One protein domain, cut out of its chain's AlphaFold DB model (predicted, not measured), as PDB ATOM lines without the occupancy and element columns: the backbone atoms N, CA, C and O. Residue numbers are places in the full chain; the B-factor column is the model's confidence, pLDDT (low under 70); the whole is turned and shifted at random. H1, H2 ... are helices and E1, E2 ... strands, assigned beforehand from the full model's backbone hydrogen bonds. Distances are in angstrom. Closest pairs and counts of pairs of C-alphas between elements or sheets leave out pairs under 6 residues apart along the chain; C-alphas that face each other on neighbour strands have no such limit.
ATOM      1  N   GLN A  85      34.578  -0.606  12.918       98.69
ATOM      2  CA  GLN A  85      33.868  -1.767  13.452       98.69
ATOM      3  C   GLN A  85      34.851  -2.882  13.798       98.69
ATOM      4  O   GLN A  85      35.689  -3.256  12.973       98.69
ATOM      5  N   LEU A  86      34.725  -3.445  14.994       98.81
ATOM      6  CA  LEU A  86      35.529  -4.593  15.384       98.81
ATOM      7  C   LEU A  86      34.927  -5.875  14.811       98.81
ATOM      8  O   LEU A  86      33.715  -6.093  14.854       98.81
ATOM      9  N   ILE A  87      35.794  -6.722  14.272       98.56
ATOM     10  CA  ILE A  87      35.452  -8.030  13.718       98.56
ATOM     11  C   ILE A  87      36.148  -9.085  14.571       98.56
ATOM     12  O   ILE A  87      37.321  -8.943  14.898       98.56
ATOM     13  N   ASP A  88      35.432 -10.126  14.967       97.75
ATOM     14  CA  ASP A  88      35.965 -11.211  15.776       97.75
ATOM     15  C   ASP A  88      37.010 -12.054  15.015       97.75
ATOM     16  O   ASP A  88      37.224 -11.929  13.802       97.75
ATOM     17  N   VAL A  89      37.643 -12.983  15.728       96.06
ATOM     18  CA  VAL A  89      38.627 -13.908  15.139       96.06
ATOM     19  C   VAL A  89      38.032 -14.828  14.057       96.06
ATOM     20  O   VAL A  89      38.773 -15.362  13.237       96.06
ATOM     21  N   SER A  90      36.705 -15.009  14.029       96.44
ATOM     22  CA  SER A  90      35.975 -15.830  13.053       96.44
ATOM     23  C   SER A  90      35.551 -15.065  11.789       96.44
ATOM     24  O   SER A  90      35.061 -15.678  10.839       96.44
ATOM     25  N   GLY A  91      35.762 -13.745  11.748       97.06
ATOM     26  CA  GLY A  91      35.363 -12.869  10.646       97.06
ATOM     27  C   GLY A  91      33.945 -12.295  10.769       97.06
ATOM     28  O   GLY A  91      33.451 -11.687   9.819       97.06
ATOM     29  N   LYS A  92      33.269 -12.474  11.908       97.44
ATOM     30  CA  LYS A  92      31.937 -11.916  12.188       97.44
ATOM     31  C   LYS A  92      32.038 -10.586  12.935       97.44
ATOM     32  O   LYS A  92      33.027 -10.352  13.622       97.44
ATOM     33  N   PRO A  93      31.018  -9.715  12.865       98.12
ATOM     34  CA  PRO A  93      30.954  -8.537  13.723       98.12
ATOM     35  C   PRO A  93      31.137  -8.898  15.198       98.12
ATOM     36  O   PRO A  93      30.452  -9.784  15.711       98.12
ATOM     37  N   MET A  94      32.043  -8.200  15.877       98.38
ATOM     38  CA  MET A  94      32.164  -8.289  17.324       98.38
ATOM     39  C   MET A  94      30.954  -7.600  17.958       98.38
ATOM     40  O   MET A  94      30.741  -6.404  17.744       98.38
ATOM     41  N   THR A  95      30.184  -8.339  18.752       98.44
ATOM     42  CA  THR A  95      29.031  -7.806  19.489       98.44
ATOM     43  C   THR A  95      29.230  -7.906  20.994       98.44
ATOM     44  O   THR A  95      30.026  -8.719  21.462       98.44
ATOM     45  N   LEU A  96      28.485  -7.113  21.766       97.88
ATOM     46  CA  LEU A  96      28.459  -7.205  23.229       97.88
ATOM     47  C   LEU A  96      28.127  -8.628  23.698       97.88
ATOM     48  O   LEU A  96      28.830  -9.167  24.546       97.88
ATOM     49  N   ASP A  97      27.114  -9.264  23.109       96.88
ATOM     50  CA  ASP A  97      26.713 -10.630  23.470       96.88
ATOM     51  C   ASP A  97      27.816 -11.649  23.179       96.88
ATOM     52  O   ASP A  97      28.077 -12.538  23.991       96.88
ATOM     53  N   LEU A  98      28.487 -11.516  22.030       97.06
ATOM     54  CA  LEU A  98      29.601 -12.386  21.663       97.06
ATOM     55  C   LEU A  98      30.790 -12.177  22.606       97.06
ATOM     56  O   LEU A  98      31.342 -13.152  23.114       97.06
ATOM     57  N   ALA A  99      31.147 -10.920  22.875       96.88
ATOM     58  CA  ALA A  99      32.215 -10.557  23.795       96.88
ATOM     59  C   ALA A  99      31.952 -11.134  25.192       96.88
ATOM     60  O   ALA A  99      32.807 -11.817  25.739       96.88
ATOM     61  N   MET A 100      30.746 -10.954  25.736       95.75
ATOM     62  CA  MET A 100      30.385 -11.472  27.061       95.75
ATOM     63  C   MET A 100      30.346 -13.000  27.128       95.75
ATOM     64  O   MET A 100      30.576 -13.572  28.192       95.75
ATOM     65  N   LYS A 101      30.045 -13.669  26.014       94.75
ATOM     66  CA  LYS A 101      29.921 -15.127  25.958       94.75
ATOM     67  C   LYS A 101      31.252 -15.840  25.728       94.75
ATOM     68  O   LYS A 101      31.464 -16.909  26.294       94.75
ATOM     69  N   GLU A 102      32.101 -15.306  24.854       93.62
ATOM     70  CA  GLU A 102      33.275 -16.021  24.331       93.62
ATOM     71  C   GLU A 102      34.609 -15.413  24.774       93.62
ATOM     72  O   GLU A 102      35.623 -16.107  24.784       93.62
ATOM     73  N   TYR A 103      34.617 -14.147  25.193       92.69
ATOM     74  CA  TYR A 103      35.814 -13.438  25.626       92.69
ATOM     75  C   TYR A 103      35.679 -13.227  27.133       92.69
ATOM     76  O   TYR A 103      34.864 -12.430  27.575       92.69
ATOM     77  N   SER A 104      36.421 -13.981  27.939       86.06
ATOM     78  CA  SER A 104      36.363 -13.920  29.410       86.06
ATOM     79  C   SER A 104      37.697 -13.453  29.981       86.06
ATOM     80  O   SER A 104      38.744 -13.670  29.361       86.06
ATOM     81  N   SER A 105      37.666 -12.891  31.193       86.25
ATOM     82  CA  SER A 105      38.860 -12.486  31.941       86.25
ATOM     83  C   SER A 105      39.857 -13.614  32.168       86.25
ATOM     84  O   SER A 105      41.029 -13.328  32.411       86.25
ATOM     85  N   ASP A 106      39.390 -14.861  32.089       84.94
ATOM     86  CA  ASP A 106      40.155 -16.075  32.380       84.94
ATOM     87  C   ASP A 106      40.820 -16.673  31.129       84.94
ATOM     88  O   ASP A 106      41.576 -17.643  31.214       84.94
ATOM     89  N   SER A 107      40.544 -16.116  29.944       84.06
ATOM     90  CA  SER A 107      41.142 -16.598  28.702       84.06
ATOM     91  C   SER A 107      42.633 -16.290  28.669       84.06
ATOM     92  O   SER A 107      43.041 -15.131  28.680       84.06
ATOM     93  N   LEU A 108      43.456 -17.332  28.533       80.25
ATOM     94  CA  LEU A 108      44.886 -17.181  28.251       80.25
ATOM     95  C   LEU A 108      45.143 -16.632  26.840       80.25
ATOM     96  O   LEU A 108      46.280 -16.328  26.504       80.25
ATOM     97  N   GLN A 109      44.136 -16.529  25.974       84.25
ATOM     98  CA  GLN A 109      44.330 -15.912  24.669       84.25
ATOM     99  C   GLN A 109      44.320 -14.395  24.799       84.25
ATOM    100  O   GLN A 109      43.413 -13.807  25.384       84.25
ATOM    101  N   CYS A 110      45.317 -13.758  24.196       85.94
ATOM    102  CA  CYS A 110      45.355 -12.316  24.077       85.94
ATOM    103  C   CYS A 110      44.805 -11.921  22.706       85.94
ATOM    104  O   CYS A 110      45.333 -12.354  21.682       85.94
ATOM    105  N   TYR A 111      43.760 -11.099  22.666       94.88
ATOM    106  CA  TYR A 111      43.185 -10.630  21.408       94.88
ATOM    107  C   TYR A 111      43.660  -9.219  21.105       94.88
ATOM    108  O   TYR A 111      43.679  -8.363  21.990       94.88
ATOM    109  N   THR A 112      44.050  -8.978  19.855       97.00
ATOM    110  CA  THR A 112      44.568  -7.677  19.417       97.00
ATOM    111  C   THR A 112      43.936  -7.213  18.117       97.00
ATOM    112  O   THR A 112      43.620  -8.042  17.273       97.00
ATOM    113  N   PHE A 113      43.780  -5.907  17.930       98.31
ATOM    114  CA  PHE A 113      43.303  -5.294  16.688       98.31
ATOM    115  C   PHE A 113      44.065  -3.994  16.412       98.31
ATOM    116  O   PHE A 113      44.579  -3.372  17.340       98.31
ATOM    117  N   ALA A 114      44.150  -3.567  15.153       98.25
ATOM    118  CA  ALA A 114      44.819  -2.315  14.792       98.25
ATOM    119  C   ALA A 114      43.876  -1.117  14.976       98.25
ATOM    120  O   ALA A 114      42.719  -1.205  14.544       98.25
ATOM    121  N   TYR A 115      44.348  -0.030  15.602       98.38
ATOM    122  CA  TYR A 115      43.628   1.246  15.728       98.38
ATOM    123  C   TYR A 115      44.482   2.384  16.353       98.38
ATOM    124  O   TYR A 115      45.179   2.130  17.334       98.38
ATOM    125  N   PRO A 116      44.313   3.657  15.932       97.44
ATOM    126  CA  PRO A 116      43.669   4.109  14.695       97.44
ATOM    127  C   PRO A 116      44.526   3.889  13.444       97.44
ATOM    128  O   PRO A 116      44.000   3.999  12.333       97.44
ATOM    129  N   LEU A 117      45.816   3.593  13.606       96.94
ATOM    130  CA  LEU A 117      46.732   3.318  12.504       96.94
ATOM    131  C   LEU A 117      47.011   1.815  12.349       96.94
ATOM    132  O   LEU A 117      46.798   1.025  13.271       96.94
ATOM    133  N   LEU A 118      47.459   1.403  11.159       95.94
ATOM    134  CA  LEU A 118      47.687  -0.012  10.825       95.94
ATOM    135  C   LEU A 118      48.778  -0.671  11.684       95.94
ATOM    136  O   LEU A 118      48.667  -1.856  12.000       95.94
ATOM    137  N   ASN A 119      49.805   0.079  12.082       94.69
ATOM    138  CA  ASN A 119      50.901  -0.384  12.935       94.69
ATOM    139  C   ASN A 119      50.647  -0.252  14.447       94.69
ATOM    140  O   ASN A 119      51.559  -0.514  15.230       94.69
ATOM    141  N   GLU A 120      49.444   0.136  14.875       96.31
ATOM    142  CA  GLU A 120      49.111   0.345  16.287       96.31
ATOM    143  C   GLU A 120      48.199  -0.780  16.800       96.31
ATOM    144  O   GLU A 120      46.972  -0.658  16.755       96.31
ATOM    145  N   PRO A 121      48.754  -1.912  17.280       97.50
ATOM    146  CA  PRO A 121      47.954  -2.958  17.893       97.50
ATOM    147  C   PRO A 121      47.395  -2.488  19.240       97.50
ATOM    148  O   PRO A 121      48.066  -1.815  20.024       97.50
ATOM    149  N   ASN A 122      46.175  -2.915  19.540       98.44
ATOM    150  CA  ASN A 122      45.468  -2.677  20.791       98.44
ATOM    151  C   ASN A 122      44.911  -3.994  21.310       98.44
ATOM    152  O   ASN A 122      44.393  -4.787  20.530       98.44
ATOM    153  N   PHE A 123      44.989  -4.219  22.615       97.81
ATOM    154  CA  PHE A 123      44.301  -5.303  23.291       97.81
ATOM    155  C   PHE A 123      42.791  -5.092  23.242       97.81
ATOM    156  O   PHE A 123      42.315  -3.986  23.479       97.81
ATOM    157  N   PHE A 124      42.049  -6.169  23.009       97.81
ATOM    158  CA  PHE A 124      40.618  -6.248  23.278       97.81
ATOM    159  C   PHE A 124      40.407  -7.191  24.461       97.81
ATOM    160  O   PHE A 124      40.740  -8.373  24.371       97.81
ATOM    161  N   LEU A 125      39.886  -6.668  25.571       96.62
ATOM    162  CA  LEU A 125      39.754  -7.405  26.823       96.62
ATOM    163  C   LEU A 125      38.318  -7.316  27.328       96.62
ATOM    164  O   LEU A 125      37.748  -6.231  27.409       96.62
ATOM    165  N   ASN A 126      37.765  -8.449  27.742       96.81
ATOM    166  CA  ASN A 126      36.611  -8.476  28.626       96.81
ATOM    167  C   ASN A 126      37.089  -8.916  30.007       96.81
ATOM    168  O   ASN A 126      37.609 -10.018  30.160       96.81
ATOM    169  N   LEU A 127      36.940  -8.043  30.999       95.94
ATOM    170  CA  LEU A 127      37.423  -8.287  32.356       95.94
ATOM    171  C   LEU A 127      36.390  -8.984  33.250       95.94
ATOM    172  O   LEU A 127      36.690  -9.263  34.408       95.94
ATOM    173  N   HIS A 128      35.203  -9.308  32.736       94.62
ATOM    174  CA  HIS A 128      34.210 -10.090  33.467       94.62
ATOM    175  C   HIS A 128      34.605 -11.581  33.509       94.62
ATOM    176  O   HIS A 128      35.079 -12.103  32.495       94.62
ATOM    177  N   PRO A 129      34.373 -12.289  34.635       92.81
ATOM    178  CA  PRO A 129      33.712 -11.829  35.866       92.81
ATOM    179  C   PRO A 129      34.627 -11.189  36.912       92.81
ATOM    180  O   PRO A 129      34.153 -10.808  37.979       92.81
ATOM    181  N   ALA A 130      35.928 -11.071  36.650       91.81
ATOM    182  CA  ALA A 130      36.860 -10.518  37.628       91.81
ATOM    183  C   ALA A 130      36.595  -9.035  37.952       91.81
ATOM    184  O   ALA A 130      36.815  -8.602  39.085       91.81
ATOM    185  N   VAL A 131      36.135  -8.254  36.971       94.06
ATOM    186  CA  VAL A 131      35.826  -6.828  37.100       94.06
ATOM    187  C   VAL A 131      34.614  -6.489  36.240       94.06
ATOM    188  O   VAL A 131      34.659  -6.630  35.020       94.06
ATOM    189  N   ASP A 132      33.558  -5.970  36.867       93.75
ATOM    190  CA  ASP A 132      32.329  -5.611  36.153       93.75
ATOM    191  C   ASP A 132      32.308  -4.169  35.637       93.75
ATOM    192  O   ASP A 132      31.615  -3.891  34.670       93.75
ATOM    193  N   TYR A 133      33.039  -3.240  36.261       95.56
ATOM    194  CA  TYR A 133      32.985  -1.811  35.914       95.56
ATOM    195  C   TYR A 133      34.379  -1.158  35.936       95.56
ATOM    196  O   TYR A 133      34.646  -0.305  36.786       95.56
ATOM    197  N   PRO A 134      35.303  -1.572  35.047       93.94
ATOM    198  CA  PRO A 134      36.561  -0.871  34.836       93.94
ATOM    199  C   PRO A 134      36.340   0.552  34.306       93.94
ATOM    200  O   PRO A 134      35.305   0.885  33.721       93.94
ATOM    201  N   LEU A 135      37.352   1.399  34.480       91.50
ATOM    202  CA  LEU A 135      37.329   2.781  34.001       91.50
ATOM    203  C   LEU A 135      37.107   2.838  32.476       91.50
ATOM    204  O   LEU A 135      37.864   2.241  31.712       91.50
ATOM    205  N   ASN A 136      36.077   3.578  32.049       92.38
ATOM    206  CA  ASN A 136      35.653   3.741  30.648       92.38
ATOM    207  C   ASN A 136      35.363   2.423  29.895       92.38
ATOM    208  O   ASN A 136      35.504   2.372  28.673       92.38
ATOM    209  N   GLY A 137      34.981   1.356  30.603       95.75
ATOM    210  CA  GLY A 137      34.519   0.125  29.966       95.75
ATOM    211  C   GLY A 137      33.107   0.239  29.390       95.75
ATOM    212  O   GLY A 137      32.319   1.095  29.794       95.75
ATOM    213  N   ILE A 138      32.793  -0.642  28.439       97.69
ATOM    214  CA  ILE A 138      31.456  -0.797  27.850       97.69
ATOM    215  C   ILE A 138      30.894  -2.187  28.148       97.69
ATOM    216  O   ILE A 138      31.625  -3.111  28.503       97.69
ATOM    217  N   GLY A 139      29.586  -2.355  27.976       97.12
ATOM    218  CA  GLY A 139      28.927  -3.641  28.155       97.12
ATOM    219  C   GLY A 139      27.421  -3.588  27.905       97.12
ATOM    220  O   GLY A 139      26.905  -2.543  27.496       97.12
ATOM    221  N   PRO A 140      26.702  -4.704  28.122       95.06
ATOM    222  CA  PRO A 140      25.250  -4.754  27.982       95.06
ATOM    223  C   PRO A 140      24.538  -3.759  28.906       95.06
ATOM    224  O   PRO A 140      24.957  -3.522  30.040       95.06
ATOM    225  N   ALA A 141      23.410  -3.209  28.451       92.38
ATOM    226  CA  ALA A 141      22.606  -2.292  29.255       92.38
ATOM    227  C   ALA A 141      22.133  -2.960  30.562       92.38
ATOM    228  O   ALA A 141      21.480  -4.002  30.536       92.38
ATOM    229  N   GLY A 142      22.457  -2.350  31.707       90.50
ATOM    230  CA  GLY A 142      22.134  -2.894  33.032       90.50
ATOM    231  C   GLY A 142      22.983  -4.100  33.460       90.50
ATOM    232  O   GLY A 142      22.691  -4.693  34.497       90.50
ATOM    233  N   GLY A 143      24.005  -4.461  32.680       93.00
ATOM    234  CA  GLY A 143      24.972  -5.510  32.993       93.00
ATOM    235  C   GLY A 143      26.386  -4.970  33.252       93.00
ATOM    236  O   GLY A 143      26.583  -3.753  33.324       93.00
ATOM    237  N   PRO A 144      27.375  -5.874  33.384       94.56
ATOM    238  CA  PRO A 144      28.786  -5.514  33.507       94.56
ATOM    239  C   PRO A 144      29.245  -4.654  32.328       94.56
ATOM    240  O   PRO A 144      29.028  -5.026  31.180       94.56
ATOM    241  N   GLN A 145      29.911  -3.537  32.607       96.81
ATOM    242  CA  GLN A 145      30.598  -2.686  31.632       96.81
ATOM    243  C   GLN A 145      32.095  -3.017  31.578       96.81
ATOM    244  O   GLN A 145      32.948  -2.154  31.762       96.81
ATOM    245  N   SER A 146      32.408  -4.293  31.379       96.94
ATOM    246  CA  SER A 146      33.728  -4.898  31.588       96.94
ATOM    247  C   SER A 146      34.621  -4.964  30.351       96.94
ATOM    248  O   SER A 146      35.759  -5.433  30.444       96.94
ATOM    249  N   ILE A 147      34.124  -4.536  29.190       98.19
ATOM    250  CA  ILE A 147      34.854  -4.612  27.925       98.19
ATOM    251  C   ILE A 147      35.663  -3.330  27.744       98.19
ATOM    252  O   ILE A 147      35.114  -2.229  27.712       98.19
ATOM    253  N   VAL A 148      36.977  -3.478  27.607       97.88
ATOM    254  CA  VAL A 148      37.947  -2.386  27.479       97.88
ATOM    255  C   VAL A 148      38.959  -2.696  26.382       97.88
ATOM    256  O   VAL A 148      39.188  -3.853  26.021       97.88
ATOM    257  N   ALA A 149      39.601  -1.651  25.868       98.38
ATOM    258  CA  ALA A 149      40.702  -1.791  24.933       98.38
ATOM    259  C   ALA A 149      41.822  -0.797  25.238       98.38
ATOM    260  O   ALA A 149      41.575   0.369  25.538       98.38
ATOM    261  N   PHE A 150      43.064  -1.262  25.145       98.38
ATOM    262  CA  PHE A 150      44.262  -0.473  25.428       98.38
ATOM    263  C   PHE A 150      45.314  -0.727  24.362       98.38
ATOM    264  O   PHE A 150      45.353  -1.819  23.806       98.38
ATOM    265  N   SER A 151      46.213   0.223  24.127       98.19
ATOM    266  CA  SER A 151      47.368  -0.005  23.265       98.19
ATOM    267  C   SER A 151      48.140  -1.243  23.720       98.19
ATOM    268  O   SER A 151      48.488  -1.392  24.892       98.19
ATOM    269  N   ALA A 152      48.428  -2.125  22.768       97.44
ATOM    270  CA  ALA A 152      49.282  -3.288  22.943       97.44
ATOM    271  C   ALA A 152      50.749  -2.941  22.650       97.44
ATOM    272  O   ALA A 152      51.507  -3.783  22.173       97.44
ATOM    273  N   ILE A 153      51.139  -1.692  22.931       97.62
ATOM    274  CA  ILE A 153      52.505  -1.175  22.867       97.62
ATOM    275  C   ILE A 153      52.873  -0.635  24.250       97.62
ATOM    276  O   ILE A 153      52.224   0.259  24.792       97.62
ATOM    277  N   CYS A 154      53.939  -1.180  24.830       97.69
ATOM    278  CA  CYS A 154      54.417  -0.789  26.151       97.69
ATOM    279  C   CYS A 154      54.878   0.677  26.186       97.69
ATOM    280  O   CYS A 154      55.680   1.105  25.356       97.69
ATOM    281  N   GLN A 155      54.461   1.416  27.217       97.81
ATOM    282  CA  GLN A 155      54.792   2.834  27.396       97.81
ATOM    283  C   GLN A 155      56.197   3.116  27.936       97.81
ATOM    284  O   GLN A 155      56.569   4.272  28.111       97.81
ATOM    285  N   HIS A 156      56.999   2.077  28.170       97.12
ATOM    286  CA  HIS A 156      58.414   2.245  28.478       97.12
ATOM    287  C   HIS A 156      59.221   2.559  27.205       97.12
ATOM    288  O   HIS A 156      59.548   3.712  26.944       97.12
ATOM    289  N   LEU A 157      59.511   1.531  26.401       96.69
ATOM    290  CA  LEU A 157      60.347   1.616  25.193       96.69
ATOM    291  C   LEU A 157      59.669   0.983  23.966       96.69
ATOM    292  O   LEU A 157      60.342   0.476  23.074       96.69
ATOM    293  N   GLY A 158      58.335   0.949  23.945       96.62
ATOM    294  CA  GLY A 158      57.590   0.627  22.728       96.62
ATOM    295  C   GLY A 158      57.520  -0.853  22.352       96.62
ATOM    296  O   GLY A 158      57.192  -1.163  21.213       96.62
ATOM    297  N   CYS A 159      57.809  -1.789  23.264       96.31
ATOM    298  CA  CYS A 159      57.643  -3.217  22.967       96.31
ATOM    299  C   CYS A 159      56.172  -3.547  22.641       96.31
ATOM    300  O   CYS A 159      55.327  -3.353  23.523       96.31
ATOM    301  N   PRO A 160      55.858  -4.059  21.436       95.25
ATOM    302  CA  PRO A 160      54.501  -4.438  21.067       95.25
ATOM    303  C   PRO A 160      54.151  -5.849  21.561       95.25
ATOM    304  O   PRO A 160      55.020  -6.623  21.980       95.25
ATOM    305  N   ALA A 161      52.872  -6.215  21.497       93.31
ATOM    306  CA  ALA A 161      52.450  -7.606  21.629       93.31
ATOM    307  C   ALA A 161      53.210  -8.509  20.627       93.31
ATOM    308  O   ALA A 161      53.439  -8.093  19.489       93.31
ATOM    309  N   PRO A 162      53.627  -9.730  21.025       92.69
ATOM    310  CA  PRO A 162      53.289 -10.426  22.272       92.69
ATOM    311  C   PRO A 162      54.260 -10.176  23.444       92.69
ATOM    312  O   PRO A 162      54.117 -10.806  24.489       92.69
ATOM    313  N   ALA A 163      55.259  -9.294  23.304       92.69
ATOM    314  CA  ALA A 163      56.206  -9.014  24.391       92.69
ATOM    315  C   ALA A 163      55.535  -8.295  25.575       92.69
ATOM    316  O   ALA A 163      55.922  -8.479  26.728       92.69
ATOM    317  N   ILE A 164      54.516  -7.483  25.293       94.56
ATOM    318  CA  ILE A 164      53.500  -7.084  26.267       94.56
ATOM    319  C   ILE A 164      52.258  -7.960  26.076       94.56
ATOM    320  O   ILE A 164      51.802  -8.145  24.949       94.56
ATOM    321  N   ALA A 165      51.724  -8.517  27.160       94.12
ATOM    322  CA  ALA A 165      50.587  -9.436  27.112       94.12
ATOM    323  C   ALA A 165      49.677  -9.283  28.336       94.12
ATOM    324  O   ALA A 165      50.109  -8.800  29.384       94.12
ATOM    325  N   TYR A 166      48.422  -9.713  28.198       94.00
ATOM    326  CA  TYR A 166      47.467  -9.834  29.298       94.00
ATOM    327  C   TYR A 166      47.677 -11.149  30.061       94.00
ATOM    328  O   TYR A 166      47.891 -12.201  29.459       94.00
ATOM    329  N   TYR A 167      47.624 -11.065  31.386       93.31
ATOM    330  CA  TYR A 167      47.801 -12.154  32.336       93.31
ATOM    331  C   TYR A 167      46.490 -12.301  33.122       93.31
ATOM    332  O   TYR A 167      46.216 -11.487  34.010       93.31
ATOM    333  N   PRO A 168      45.669 -13.311  32.792       91.62
ATOM    334  CA  PRO A 168      44.459 -13.659  33.531       91.62
ATOM    335  C   PRO A 168      44.691 -14.012  35.001       91.62
ATOM    336  O   PRO A 168      45.804 -14.360  35.414       91.62
ATOM    337  N   ALA A 169      43.602 -14.041  35.770       89.75
ATOM    338  CA  ALA A 169      43.616 -14.527  37.144       89.75
ATOM    339  C   ALA A 169      44.183 -15.950  37.258       89.75
ATOM    340  O   ALA A 169      43.842 -16.843  36.489       89.75
ATOM    341  N   GLY A 170      45.075 -16.160  38.231       87.19
ATOM    342  CA  GLY A 170      45.690 -17.467  38.489       87.19
ATOM    343  C   GLY A 170      46.781 -17.883  37.496       87.19
ATOM    344  O   GLY A 170      47.325 -18.974  37.636       87.19
ATOM    345  N   THR A 171      47.141 -17.024  36.535       87.81
ATOM    346  CA  THR A 171      48.209 -17.311  35.562       87.81
ATOM    347  C   THR A 171      49.561 -17.532  36.241       87.81
ATOM    348  O   THR A 171      50.300 -18.438  35.859       87.81
ATOM    349  N   CYS A 172      49.876 -16.731  37.264       89.00
ATOM    350  CA  CYS A 172      51.123 -16.823  38.017       89.00
ATOM    351  C   CYS A 172      50.857 -16.910  39.530       89.00
ATOM    352  O   CYS A 172      49.889 -16.308  39.998       89.00
ATOM    353  N   PRO A 173      51.700 -17.632  40.303       85.75
ATOM    354  CA  PRO A 173      51.535 -17.755  41.756       85.75
ATOM    355  C   PRO A 173      51.668 -16.418  42.487       85.75
ATOM    356  O   PRO A 173      50.925 -16.141  43.425       85.75
ATOM    357  N   GLU A 174      52.611 -15.591  42.037       83.75
ATOM    358  CA  GLU A 174      52.825 -14.237  42.530       83.75
ATOM    359  C   GLU A 174      52.283 -13.237  41.511       83.75
ATOM    360  O   GLU A 174      52.425 -13.415  40.298       83.75
ATOM    361  N   THR A 175      51.629 -12.188  42.009       86.69
ATOM    362  CA  THR A 175      50.998 -11.174  41.166       86.69
ATOM    363  C   THR A 175      51.542  -9.782  41.491       86.69
ATOM    364  O   THR A 175      51.549  -9.377  42.660       86.69
ATOM    365  N   PRO A 176      51.999  -9.013  40.488       85.56
ATOM    366  CA  PRO A 176      52.462  -7.653  40.721       85.56
ATOM    367  C   PRO A 176      51.340  -6.764  41.272       85.56
ATOM    368  O   PRO A 176      50.202  -6.796  40.802       85.56
ATOM    369  N   GLY A 177      51.655  -5.961  42.290       82.19
ATOM    370  CA  GLY A 177      50.704  -5.012  42.880       82.19
ATOM    371  C   GLY A 177      49.463  -5.648  43.525       82.19
ATOM    372  O   GLY A 177      48.476  -4.945  43.738       82.19
ATOM    373  N   GLY A 178      49.483  -6.959  43.811       84.31
ATOM    374  CA  GLY A 178      48.353  -7.689  44.399       84.31
ATOM    375  C   GLY A 178      47.126  -7.790  43.485       84.31
ATOM    376  O   GLY A 178      46.011  -7.970  43.975       84.31
ATOM    377  N   LYS A 179      47.305  -7.618  42.171       91.62
ATOM    378  CA  LYS A 179      46.222  -7.669  41.184       91.62
ATOM    379  C   LYS A 179      46.050  -9.087  40.662       91.62
ATOM    380  O   LYS A 179      47.005  -9.688  40.195       91.62
ATOM    381  N   SER A 180      44.827  -9.614  40.701       89.94
ATOM    382  CA  SER A 180      44.544 -10.964  40.198       89.94
ATOM    383  C   SER A 180      44.846 -11.093  38.706       89.94
ATOM    384  O   SER A 180      45.419 -12.092  38.294       89.94
ATOM    385  N   LEU A 181      44.515 -10.066  37.927       93.00
ATOM    386  CA  LEU A 181      44.795  -9.943  36.501       93.00
ATOM    387  C   LEU A 181      45.606  -8.676  36.235       93.00
ATOM    388  O   LEU A 181      45.446  -7.673  36.932       93.00
ATOM    389  N   TYR A 182      46.463  -8.707  35.223       94.94
ATOM    390  CA  TYR A 182      47.327  -7.578  34.880       94.94
ATOM    391  C   TYR A 182      47.813  -7.662  33.433       94.94
ATOM    392  O   TYR A 182      47.684  -8.687  32.775       94.94
ATOM    393  N   ILE A 183      48.382  -6.578  32.913       95.44
ATOM    394  CA  ILE A 183      49.121  -6.585  31.644       95.44
ATOM    395  C   ILE A 183      50.601  -6.458  31.979       95.44
ATOM    396  O   ILE A 183      50.969  -5.535  32.696       95.44
ATOM    397  N   HIS A 184      51.460  -7.332  31.465       94.62
ATOM    398  CA  HIS A 184      52.892  -7.300  31.759       94.62
ATOM    399  C   HIS A 184      53.735  -7.299  30.488       94.62
ATOM    400  O   HIS A 184      53.448  -8.016  29.529       94.62
ATOM    401  N   CYS A 185      54.790  -6.484  30.492       94.62
ATOM    402  CA  CYS A 185      55.781  -6.408  29.430       94.62
ATOM    403  C   CYS A 185      57.085  -7.084  29.854       94.62
ATOM    404  O   CYS A 185      57.820  -6.567  30.697       94.62
ATOM    405  N   THR A 186      57.419  -8.185  29.186       92.88
ATOM    406  CA  THR A 186      58.595  -9.013  29.483       92.88
ATOM    407  C   THR A 186      59.917  -8.385  29.039       92.88
ATOM    408  O   THR A 186      60.975  -8.855  29.442       92.88
ATOM    409  N   CYS A 187      59.889  -7.298  28.258       94.12
ATOM    410  CA  CYS A 187      61.110  -6.608  27.840       94.12
ATOM    411  C   CYS A 187      61.876  -6.000  29.023       94.12
ATOM    412  O   CYS A 187      63.090  -6.138  29.116       94.12
ATOM    413  N   HIS A 188      61.166  -5.283  29.902       94.00
ATOM    414  CA  HIS A 188      61.774  -4.514  30.998       94.00
ATOM    415  C   HIS A 188      60.935  -4.536  32.290       94.00
ATOM    416  O   HIS A 188      61.173  -3.739  33.192       94.00
ATOM    417  N   GLY A 189      59.913  -5.393  32.368       93.06
ATOM    418  CA  GLY A 189      59.165  -5.649  33.600       93.06
ATOM    419  C   GLY A 189      58.098  -4.614  33.975       93.06
ATOM    420  O   GLY A 189      57.704  -4.549  35.138       93.06
ATOM    421  N   SER A 190      57.633  -3.779  33.036       96.00
ATOM    422  CA  SER A 190      56.508  -2.867  33.320       96.00
ATOM    423  C   SER A 190      55.191  -3.635  33.393       96.00
ATOM    424  O   SER A 190      54.908  -4.438  32.499       96.00
ATOM    425  N   THR A 191      54.388  -3.365  34.421       96.19
ATOM    426  CA  THR A 191      53.089  -4.021  34.641       96.19
ATOM    427  C   THR A 191      51.987  -2.983  34.780       96.19
ATOM    428  O   THR A 191      52.192  -1.987  35.460       96.19
ATOM    429  N   TYR A 192      50.813  -3.226  34.206       97.50
ATOM    430  CA  TYR A 192      49.687  -2.295  34.169       97.50
ATOM    431  C   TYR A 192      48.406  -2.941  34.708       97.50
ATOM    432  O   TYR A 192      48.187  -4.140  34.529       97.50
ATOM    433  N   ASP A 193      47.550  -2.134  35.338       97.00
ATOM    434  CA  ASP A 193      46.242  -2.538  35.866       97.00
ATOM    435  C   ASP A 193      45.115  -2.219  34.867       97.00
ATOM    436  O   ASP A 193      44.636  -1.078  34.836       97.00
ATOM    437  N   PRO A 194      44.646  -3.185  34.056       96.38
ATOM    438  CA  PRO A 194      43.601  -2.922  33.068       96.38
ATOM    439  C   PRO A 194      42.245  -2.578  33.706       96.38
ATOM    440  O   PRO A 194      41.407  -1.975  33.039       96.38
ATOM    441  N   ALA A 195      42.024  -2.891  34.989       95.88
ATOM    442  CA  ALA A 195      40.798  -2.525  35.698       95.88
ATOM    443  C   ALA A 195      40.743  -1.027  36.047       95.88
ATOM    444  O   ALA A 195      39.664  -0.470  36.248       95.88
ATOM    445  N   ASN A 196      41.903  -0.367  36.100       95.44
ATOM    446  CA  ASN A 196      42.050   1.028  36.500       95.44
ATOM    447  C   ASN A 196      42.730   1.858  35.399       95.44
ATOM    448  O   ASN A 196      43.766   2.488  35.621       95.44
ATOM    449  N   GLY A 197      42.177   1.807  34.182       95.31
ATOM    450  CA  GLY A 197      42.651   2.614  33.050       95.31
ATOM    451  C   GLY A 197      44.081   2.291  32.609       95.31
ATOM    452  O   GLY A 197      44.789   3.181  32.145       95.31
ATOM    453  N   ALA A 198      44.526   1.046  32.813       97.12
ATOM    454  CA  ALA A 198      45.886   0.588  32.537       97.12
ATOM    455  C   ALA A 198      46.982   1.431  33.213       97.12
ATOM    456  O   ALA A 198      48.055   1.637  32.645       97.12
ATOM    457  N   ALA A 199      46.727   1.905  34.439       96.44
ATOM    458  CA  ALA A 199      47.736   2.550  35.272       96.44
ATOM    459  C   ALA A 199      48.941   1.627  35.513       96.44
ATOM    460  O   ALA A 199      48.769   0.434  35.769       96.44
ATOM    461  N   ASN A 200      50.157   2.177  35.448       96.50
ATOM    462  CA  ASN A 200      51.369   1.411  35.737       96.50
ATOM    463  C   ASN A 200      51.430   1.030  37.229       96.50
ATOM    464  O   ASN A 200      51.228   1.870  38.105       96.50
ATOM    465  N   LEU A 201      51.723  -0.237  37.498       95.12
ATOM    466  CA  LEU A 201      51.855  -0.841  38.821       95.12
ATOM    467  C   LEU A 201      53.321  -0.984  39.234       95.12
ATOM    468  O   LEU A 201      53.674  -0.695  40.374       95.12
ATOM    469  N   THR A 202      54.168  -1.471  38.322       93.44
ATOM    470  CA  THR A 202      55.575  -1.807  38.590       93.44
ATOM    471  C   THR A 202      56.444  -1.563  37.362       93.44
ATOM    472  O   THR A 202      55.937  -1.395  36.254       93.44
ATOM    473  N   GLY A 203      57.764  -1.610  37.542       93.44
ATOM    474  CA  GLY A 203      58.729  -1.459  36.457       93.44
ATOM    475  C   GLY A 203      58.939  -0.002  36.023       93.44
ATOM    476  O   GLY A 203      58.472   0.919  36.693       93.44
ATOM    477  N   PRO A 204      59.685   0.219  34.928       96.56
ATOM    478  CA  PRO A 204      60.198   1.543  34.570       96.56
ATOM    479  C   PRO A 204      59.222   2.457  33.814       96.56
ATOM    480  O   PRO A 204      59.512   3.645  33.674       96.56
ATOM    481  N   ALA A 205      58.096   1.957  33.294       96.94
ATOM    482  CA  ALA A 205      57.104   2.820  32.654       96.94
ATOM    483  C   ALA A 205      56.525   3.834  33.658       96.94
ATOM    484  O   ALA A 205      56.206   3.491  34.793       96.94
ATOM    485  N   VAL A 206      56.354   5.086  33.232       95.19
ATOM    486  CA  VAL A 206      55.825   6.173  34.086       95.19
ATOM    487  C   VAL A 206      54.442   6.664  33.656       95.19
ATOM    488  O   VAL A 206      53.877   7.551  34.290       95.19
ATOM    489  N   LEU A 207      53.889   6.091  32.584       96.69
ATOM    490  CA  LEU A 207      52.605   6.464  31.992       96.69
ATOM    491  C   LEU A 207      51.694   5.232  31.861       96.69
ATOM    492  O   LEU A 207      52.210   4.125  31.683       96.69
ATOM    493  N   PRO A 208      50.359   5.397  31.935       97.69
ATOM    494  CA  PRO A 208      49.414   4.312  31.674       97.69
ATOM    495  C   PRO A 208      49.404   3.926  30.192       97.69
ATOM    496  O   PRO A 208      49.765   4.739  29.340       97.69
ATOM    497  N   LEU A 209      48.923   2.724  29.858       98.31
ATOM    498  CA  LEU A 209      48.672   2.395  28.451       98.31
ATOM    499  C   LEU A 209      47.542   3.283  27.893       98.31
ATOM    500  O   LEU A 209      46.531   3.485  28.570       98.31
ATOM    501  N   PRO A 210      47.671   3.799  26.658       97.94
ATOM    502  CA  PRO A 210      46.606   4.542  26.008       97.94
ATOM    503  C   PRO A 210      45.341   3.703  25.883       97.94
ATOM    504  O   PRO A 210      45.412   2.559  25.439       97.94
ATOM    505  N   GLN A 211      44.193   4.259  26.266       98.12
ATOM    506  CA  GLN A 211      42.916   3.555  26.225       98.12
ATOM    507  C   GLN A 211      42.132   3.930  24.971       98.12
ATOM    508  O   GLN A 211      41.852   5.111  24.742       98.12
ATOM    509  N   VAL A 212      41.721   2.916  24.211       98.56
ATOM    510  CA  VAL A 212      40.808   3.071  23.078       98.56
ATOM    511  C   VAL A 212      39.398   3.288  23.612       98.56
ATOM    512  O   VAL A 212      38.917   2.535  24.460       98.56
ATOM    513  N   ILE A 213      38.718   4.309  23.099       98.19
ATOM    514  CA  ILE A 213      37.296   4.525  23.349       98.19
ATOM    515  C   ILE A 213      36.527   3.526  22.494       98.19
ATOM    516  O   ILE A 213      36.609   3.559  21.259       98.19
ATOM    517  N   LEU A 214      35.778   2.658  23.166       98.56
ATOM    518  CA  LEU A 214      34.844   1.741  22.533       98.56
ATOM    519  C   LEU A 214      33.418   2.290  22.625       98.56
ATOM    520  O   LEU A 214      33.048   2.957  23.588       98.56
ATOM    521  N   GLU A 215      32.611   1.980  21.622       97.94
ATOM    522  CA  GLU A 215      31.185   2.289  21.556       97.94
ATOM    523  C   GLU A 215      30.437   1.030  21.109       97.94
ATOM    524  O   GLU A 215      30.945   0.275  20.278       97.94
ATOM    525  N   ALA A 216      29.227   0.813  21.624       98.06
ATOM    526  CA  ALA A 216      28.304  -0.178  21.086       98.06
ATOM    527  C   ALA A 216      27.132   0.517  20.382       98.06
ATOM    528  O   ALA A 216      26.548   1.455  20.928       98.06
ATOM    529  N   ASP A 217      26.778   0.055  19.181       97.25
ATOM    530  CA  ASP A 217      25.576   0.530  18.491       97.25
ATOM    531  C   ASP A 217      24.290  -0.121  19.042       97.25
ATOM    532  O   ASP A 217      24.318  -0.982  19.922       97.25
ATOM    533  N   ALA A 218      23.132   0.267  18.498       96.25
ATOM    534  CA  ALA A 218      21.831  -0.268  18.912       96.25
ATOM    535  C   ALA A 218      21.651  -1.778  18.649       96.25
ATOM    536  O   ALA A 218      20.782  -2.399  19.257       96.25
ATOM    537  N   ASN A 219      22.454  -2.366  17.757       96.19
ATOM    538  CA  ASN A 219      22.470  -3.804  17.487       96.19
ATOM    539  C   ASN A 219      23.512  -4.536  18.354       96.19
ATOM    540  O   ASN A 219      23.696  -5.742  18.206       96.19
ATOM    541  N   GLY A 220      24.215  -3.809  19.228       97.06
ATOM    542  CA  GLY A 220      25.271  -4.329  20.083       97.06
ATOM    543  C   GLY A 220      26.611  -4.531  19.378       97.06
ATOM    544  O   GLY A 220      27.488  -5.134  19.987       97.06
ATOM    545  N   ASN A 221      26.804  -4.064  18.137       98.44
ATOM    546  CA  ASN A 221      28.107  -4.145  17.467       98.44
ATOM    547  C   ASN A 221      29.099  -3.180  18.121       98.44
ATOM    548  O   ASN A 221      28.748  -2.031  18.391       98.44
ATOM    549  N   ILE A 222      30.342  -3.623  18.307       98.75
ATOM    550  CA  ILE A 222      31.391  -2.845  18.968       98.75
ATOM    551  C   ILE A 222      32.244  -2.096  17.939       98.75
ATOM    552  O   ILE A 222      32.689  -2.661  16.936       98.75
ATOM    553  N   PHE A 223      32.507  -0.822  18.221       98.81
ATOM    554  CA  PHE A 223      33.336   0.066  17.416       98.81
ATOM    555  C   PHE A 223      34.450   0.686  18.258       98.81
ATOM    556  O   PHE A 223      34.223   1.052  19.407       98.81
ATOM    557  N   ALA A 224      35.623   0.874  17.658       98.69
ATOM    558  CA  ALA A 224      36.646   1.788  18.155       98.69
ATOM    559  C   ALA A 224      36.419   3.177  17.540       98.69
ATOM    560  O   ALA A 224      36.253   3.297  16.322       98.69
ATOM    561  N   VAL A 225      36.372   4.217  18.376       98.31
ATOM    562  CA  VAL A 225      35.952   5.571  17.951       98.31
ATOM    563  C   VAL A 225      36.914   6.686  18.344       98.31
ATOM    564  O   VAL A 225      36.784   7.810  17.866       98.31
ATOM    565  N   GLY A 226      37.893   6.392  19.195       97.44
ATOM    566  CA  GLY A 226      38.953   7.334  19.515       97.44
ATOM    567  C   GLY A 226      39.900   6.805  20.573       97.44
ATOM    568  O   GLY A 226      39.860   5.630  20.930       97.44
ATOM    569  N   MET A 227      40.736   7.694  21.093       96.69
ATOM    570  CA  MET A 227      41.540   7.458  22.290       96.69
ATOM    571  C   MET A 227      41.036   8.359  23.411       96.69
ATOM    572  O   MET A 227      40.589   9.480  23.158       96.69
ATOM    573  N   THR A 228      41.105   7.879  24.648       94.56
ATOM    574  CA  THR A 228      40.678   8.664  25.811       94.56
ATOM    575  C   THR A 228      41.542   9.930  25.914       94.56
ATOM    576  O   THR A 228      42.765   9.809  25.932       94.56
ATOM    577  N   PRO A 229      40.973  11.148  26.023       88.94
ATOM    578  CA  PRO A 229      41.765  12.385  26.005       88.94
ATOM    579  C   PRO A 229      42.794  12.520  27.136       88.94
ATOM    580  O   PRO A 229      43.770  13.249  26.997       88.94
ATOM    581  N   SER A 230      42.572  11.844  28.267       87.75
ATOM    582  CA  SER A 230      43.510  11.804  29.393       87.75
ATOM    583  C   SER A 230      44.631  10.775  29.223       87.75
ATOM    584  O   SER A 230      45.548  10.743  30.041       87.75
ATOM    585  N   SER A 231      44.555   9.906  28.211       89.00
ATOM    586  CA  SER A 231      45.608   8.941  27.914       89.00
ATOM    587  C   SER A 231      46.809   9.622  27.251       89.00
ATOM    588  O   SER A 231      46.634  10.554  26.464       89.00
ATOM    589  N   PRO A 232      48.037   9.144  27.515       93.88
ATOM    590  CA  PRO A 232      49.199   9.581  26.755       93.88
ATOM    591  C   PRO A 232      49.078   9.146  25.282       93.88
ATOM    592  O   PRO A 232      48.334   8.208  24.975       93.88
ATOM    593  N   PRO A 233      49.834   9.770  24.364       94.38
ATOM    594  CA  PRO A 233      50.034   9.225  23.028       94.38
ATOM    595  C   PRO A 233      50.588   7.795  23.059       94.38
ATOM    596  O   PRO A 233      51.241   7.382  24.024       94.38
ATOM    597  N   VAL A 234      50.365   7.037  21.984       94.50
ATOM    598  CA  VAL A 234      51.038   5.744  21.793       94.50
ATOM    599  C   VAL A 234      52.556   5.954  21.798       94.50
ATOM    600  O   VAL A 234      53.065   6.942  21.267       94.50
ATOM    601  N   ASN A 235      53.283   5.060  22.471       92.88
ATOM    602  CA  ASN A 235      54.724   5.203  22.661       92.88
ATOM    603  C   ASN A 235      55.454   5.291  21.313       92.88
ATOM    604  O   ASN A 235      55.174   4.506  20.413       92.88
ATOM    605  N   GLY A 236      56.388   6.234  21.183       86.69
ATOM    606  CA  GLY A 236      57.076   6.518  19.918       86.69
ATOM    607  C   GLY A 236      56.402   7.597  19.067       86.69
ATOM    608  O   GLY A 236      56.974   8.018  18.065       86.69
ATOM    609  N   HIS A 237      55.243   8.105  19.493       87.00
ATOM    610  CA  HIS A 237      54.491   9.122  18.769       87.00
ATOM    611  C   HIS A 237      54.329  10.403  19.591       87.00
ATOM    612  O   HIS A 237      54.123  10.377  20.803       87.00
ATOM    613  N   ILE A 238      54.372  11.553  18.914       85.00
ATOM    614  CA  ILE A 238      54.027  12.850  19.522       85.00
ATOM    615  C   ILE A 238      52.506  12.945  19.737       85.00
ATOM    616  O   ILE A 238      52.038  13.590  20.672       85.00
ATOM    617  N   ASN A 239      51.729  12.287  18.874       89.81
ATOM    618  CA  ASN A 239      50.289  12.084  19.001       89.81
ATOM    619  C   ASN A 239      49.886  10.771  18.311       89.81
ATOM    620  O   ASN A 239      50.544  10.340  17.370       89.81
ATOM    621  N   THR A 240      48.772  10.178  18.732       91.62
ATOM    622  CA  THR A 240      48.268   8.885  18.227       91.62
ATOM    623  C   THR A 240      47.631   8.956  16.826       91.62
ATOM    624  O   THR A 240      46.919   8.051  16.423       91.62
ATOM    625  N   LEU A 241      47.776  10.063  16.090       93.94
ATOM    626  CA  LEU A 241      47.211  10.220  14.741       93.94
ATOM    627  C   LEU A 241      48.293  10.255  13.654       93.94
ATOM    628  O   LEU A 241      47.978  10.407  12.476       93.94
ATOM    629  N   GLN A 242      49.566  10.137  14.025       92.12
ATOM    630  CA  GLN A 242      50.713  10.192  13.118       92.12
ATOM    631  C   GLN A 242      51.536   8.919  13.229       92.12
ATOM    632  O   GLN A 242      51.546   8.310  14.283       92.12
ATOM    633  N   GLY A 243      52.286   8.565  12.189       88.69
ATOM    634  CA  GLY A 243      53.271   7.480  12.209       88.69
ATOM    635  C   GLY A 243      53.010   6.355  11.211       88.69
ATOM    636  O   GLY A 243      53.932   5.589  10.947       88.69
ATOM    637  N   ASP A 244      51.808   6.275  10.633       92.88
ATOM    638  CA  ASP A 244      51.418   5.280   9.624       92.88
ATOM    639  C   ASP A 244      50.070   5.652   8.965       92.88
ATOM    640  O   ASP A 244      49.499   6.716   9.228       92.88
ATOM    641  N   TYR A 245      49.568   4.794   8.076       94.06
ATOM    642  CA  TYR A 245      48.267   4.911   7.427       94.06
ATOM    643  C   TYR A 245      47.113   4.495   8.347       94.06
ATOM    644  O   TYR A 245      47.248   3.637   9.220       94.06
ATOM    645  N   ALA A 246      45.944   5.086   8.097       94.06
ATOM    646  CA  ALA A 246      44.708   4.769   8.800       94.06
ATOM    647  C   ALA A 246      44.292   3.308   8.600       94.06
ATOM    648  O   ALA A 246      44.441   2.750   7.508       94.06
ATOM    649  N   VAL A 247      43.658   2.730   9.616       96.94
ATOM    650  CA  VAL A 247      42.897   1.491   9.434       96.94
ATOM    651  C   VAL A 247      41.681   1.710   8.524       96.94
ATOM    652  O   VAL A 247      41.193   2.829   8.344       96.94
ATOM    653  N   GLY A 248      41.183   0.618   7.941       95.94
ATOM    654  CA  GLY A 248      39.947   0.621   7.161       95.94
ATOM    655  C   GLY A 248      38.682   0.803   8.021       95.94
ATOM    656  O   GLY A 248      38.761   1.045   9.224       95.94
ATOM    657  N   PRO A 249      37.483   0.641   7.430       97.25
ATOM    658  CA  PRO A 249      36.215   0.748   8.164       97.25
ATOM    659  C   PRO A 249      36.007  -0.382   9.186       97.25
ATOM    660  O   PRO A 249      35.130  -0.287  10.046       97.25
ATOM    661  N   THR A 250      36.798  -1.451   9.093       98.31
ATOM    662  CA  THR A 250      36.777  -2.597   9.997       98.31
ATOM    663  C   THR A 250      38.189  -2.933  10.473       98.31
ATOM    664  O   THR A 250      39.166  -2.698   9.760       98.31
ATOM    665  N   SER A 251      38.296  -3.504  11.673       98.44
ATOM    666  CA  SER A 251      39.545  -4.047  12.213       98.44
ATOM    667  C   SER A 251      39.267  -5.409  12.836       98.44
ATOM    668  O   SER A 251      38.414  -5.537  13.716       98.44
ATOM    669  N   GLN A 252      39.933  -6.443  12.323       98.25
ATOM    670  CA  GLN A 252      39.732  -7.814  12.773       98.25
ATOM    671  C   GLN A 252      40.660  -8.148  13.934       98.25
ATOM    672  O   GLN A 252      41.857  -7.866  13.890       98.25
ATOM    673  N   LEU A 253      40.097  -8.781  14.960       97.69
ATOM    674  CA  LEU A 253      40.848  -9.303  16.083       97.69
ATOM    675  C   LEU A 253      41.717 -10.473  15.618       97.69
ATOM    676  O   LEU A 253      41.237 -11.444  15.034       97.69
ATOM    677  N   GLY A 254      43.003 -10.392  15.927       95.06
ATOM    678  CA  GLY A 254      43.951 -11.492  15.852       95.06
ATOM    679  C   GLY A 254      44.210 -12.087  17.233       95.06
ATOM    680  O   GLY A 254      44.198 -11.376  18.242       95.06
ATOM    681  N   VAL A 255      44.486 -13.390  17.272       91.94
ATOM    682  CA  VAL A 255      44.969 -14.070  18.479       91.94
ATOM    683  C   VAL A 255      46.482 -13.917  18.558       91.94
ATOM    684  O   VAL A 255      47.199 -14.282  17.628       91.94
ATOM    685  N   GLN A 256      46.965 -13.415  19.685       81.19
ATOM    686  CA  GLN A 256      48.375 -13.396  20.037       81.19
ATOM    687  C   GLN A 256      48.609 -14.447  21.127       81.19
ATOM    688  O   GLN A 256      48.008 -14.346  22.203       81.19
ATOM    689  N   PRO A 257      49.440 -15.476  20.881       73.69
ATOM    690  CA  PRO A 257      49.820 -16.400  21.936       73.69
ATOM    691  C   PRO A 257      50.638 -15.612  22.969       73.69
ATOM    692  O   PRO A 257      51.658 -15.020  22.599       73.69
TER     693      PRO A 257
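This is residues 85 to 257 of the 265 residues of the protein "Rieske 2Fe-2S domain-containing protein" of Thermoplasmata archaeon (UniProt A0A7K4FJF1). With little regular structure, a six-stranded sheet curled like a part-barrel stands beside a smaller four-stranded one. The 173 printed residues, under half in named elements, hold twelve strands and, after E1, helix H1: mostly strand. The antiparallel sheets run E10-E9-E4-E3-E2-E12 and E5-E6-E7-E8. It is compact, radius of gyration of the C-alphas 14.7 A, spanning 42 by 37 by 28 A.

E1, residues 85-87, and E11, 250-252, are parallel neighbours; N 87 and O 251 are 2.9 A apart. H1, 96-102, is on the larger sheet, with every O i to N i+4 pair within hydrogen-bond range. The closest C-alphas of E2, 110-114, and E5, 164-167, are 110 and 166, 6.2 A apart.

E1 begins at C-alpha 85 (33.868, -1.767, 13.452). E3 is residues 121-126, E4 147-151, E6 182-185, E7 190-193, E8 199-202, E9 211-216, E10 222-227 and E12 254-256, ending at C-alpha 256 (48.375, -13.396, 20.037).

The printed part has no cut; links E3-E4, E4-E5, E5-E6 and E10-E11 are long; no printed pLDDT is under 70.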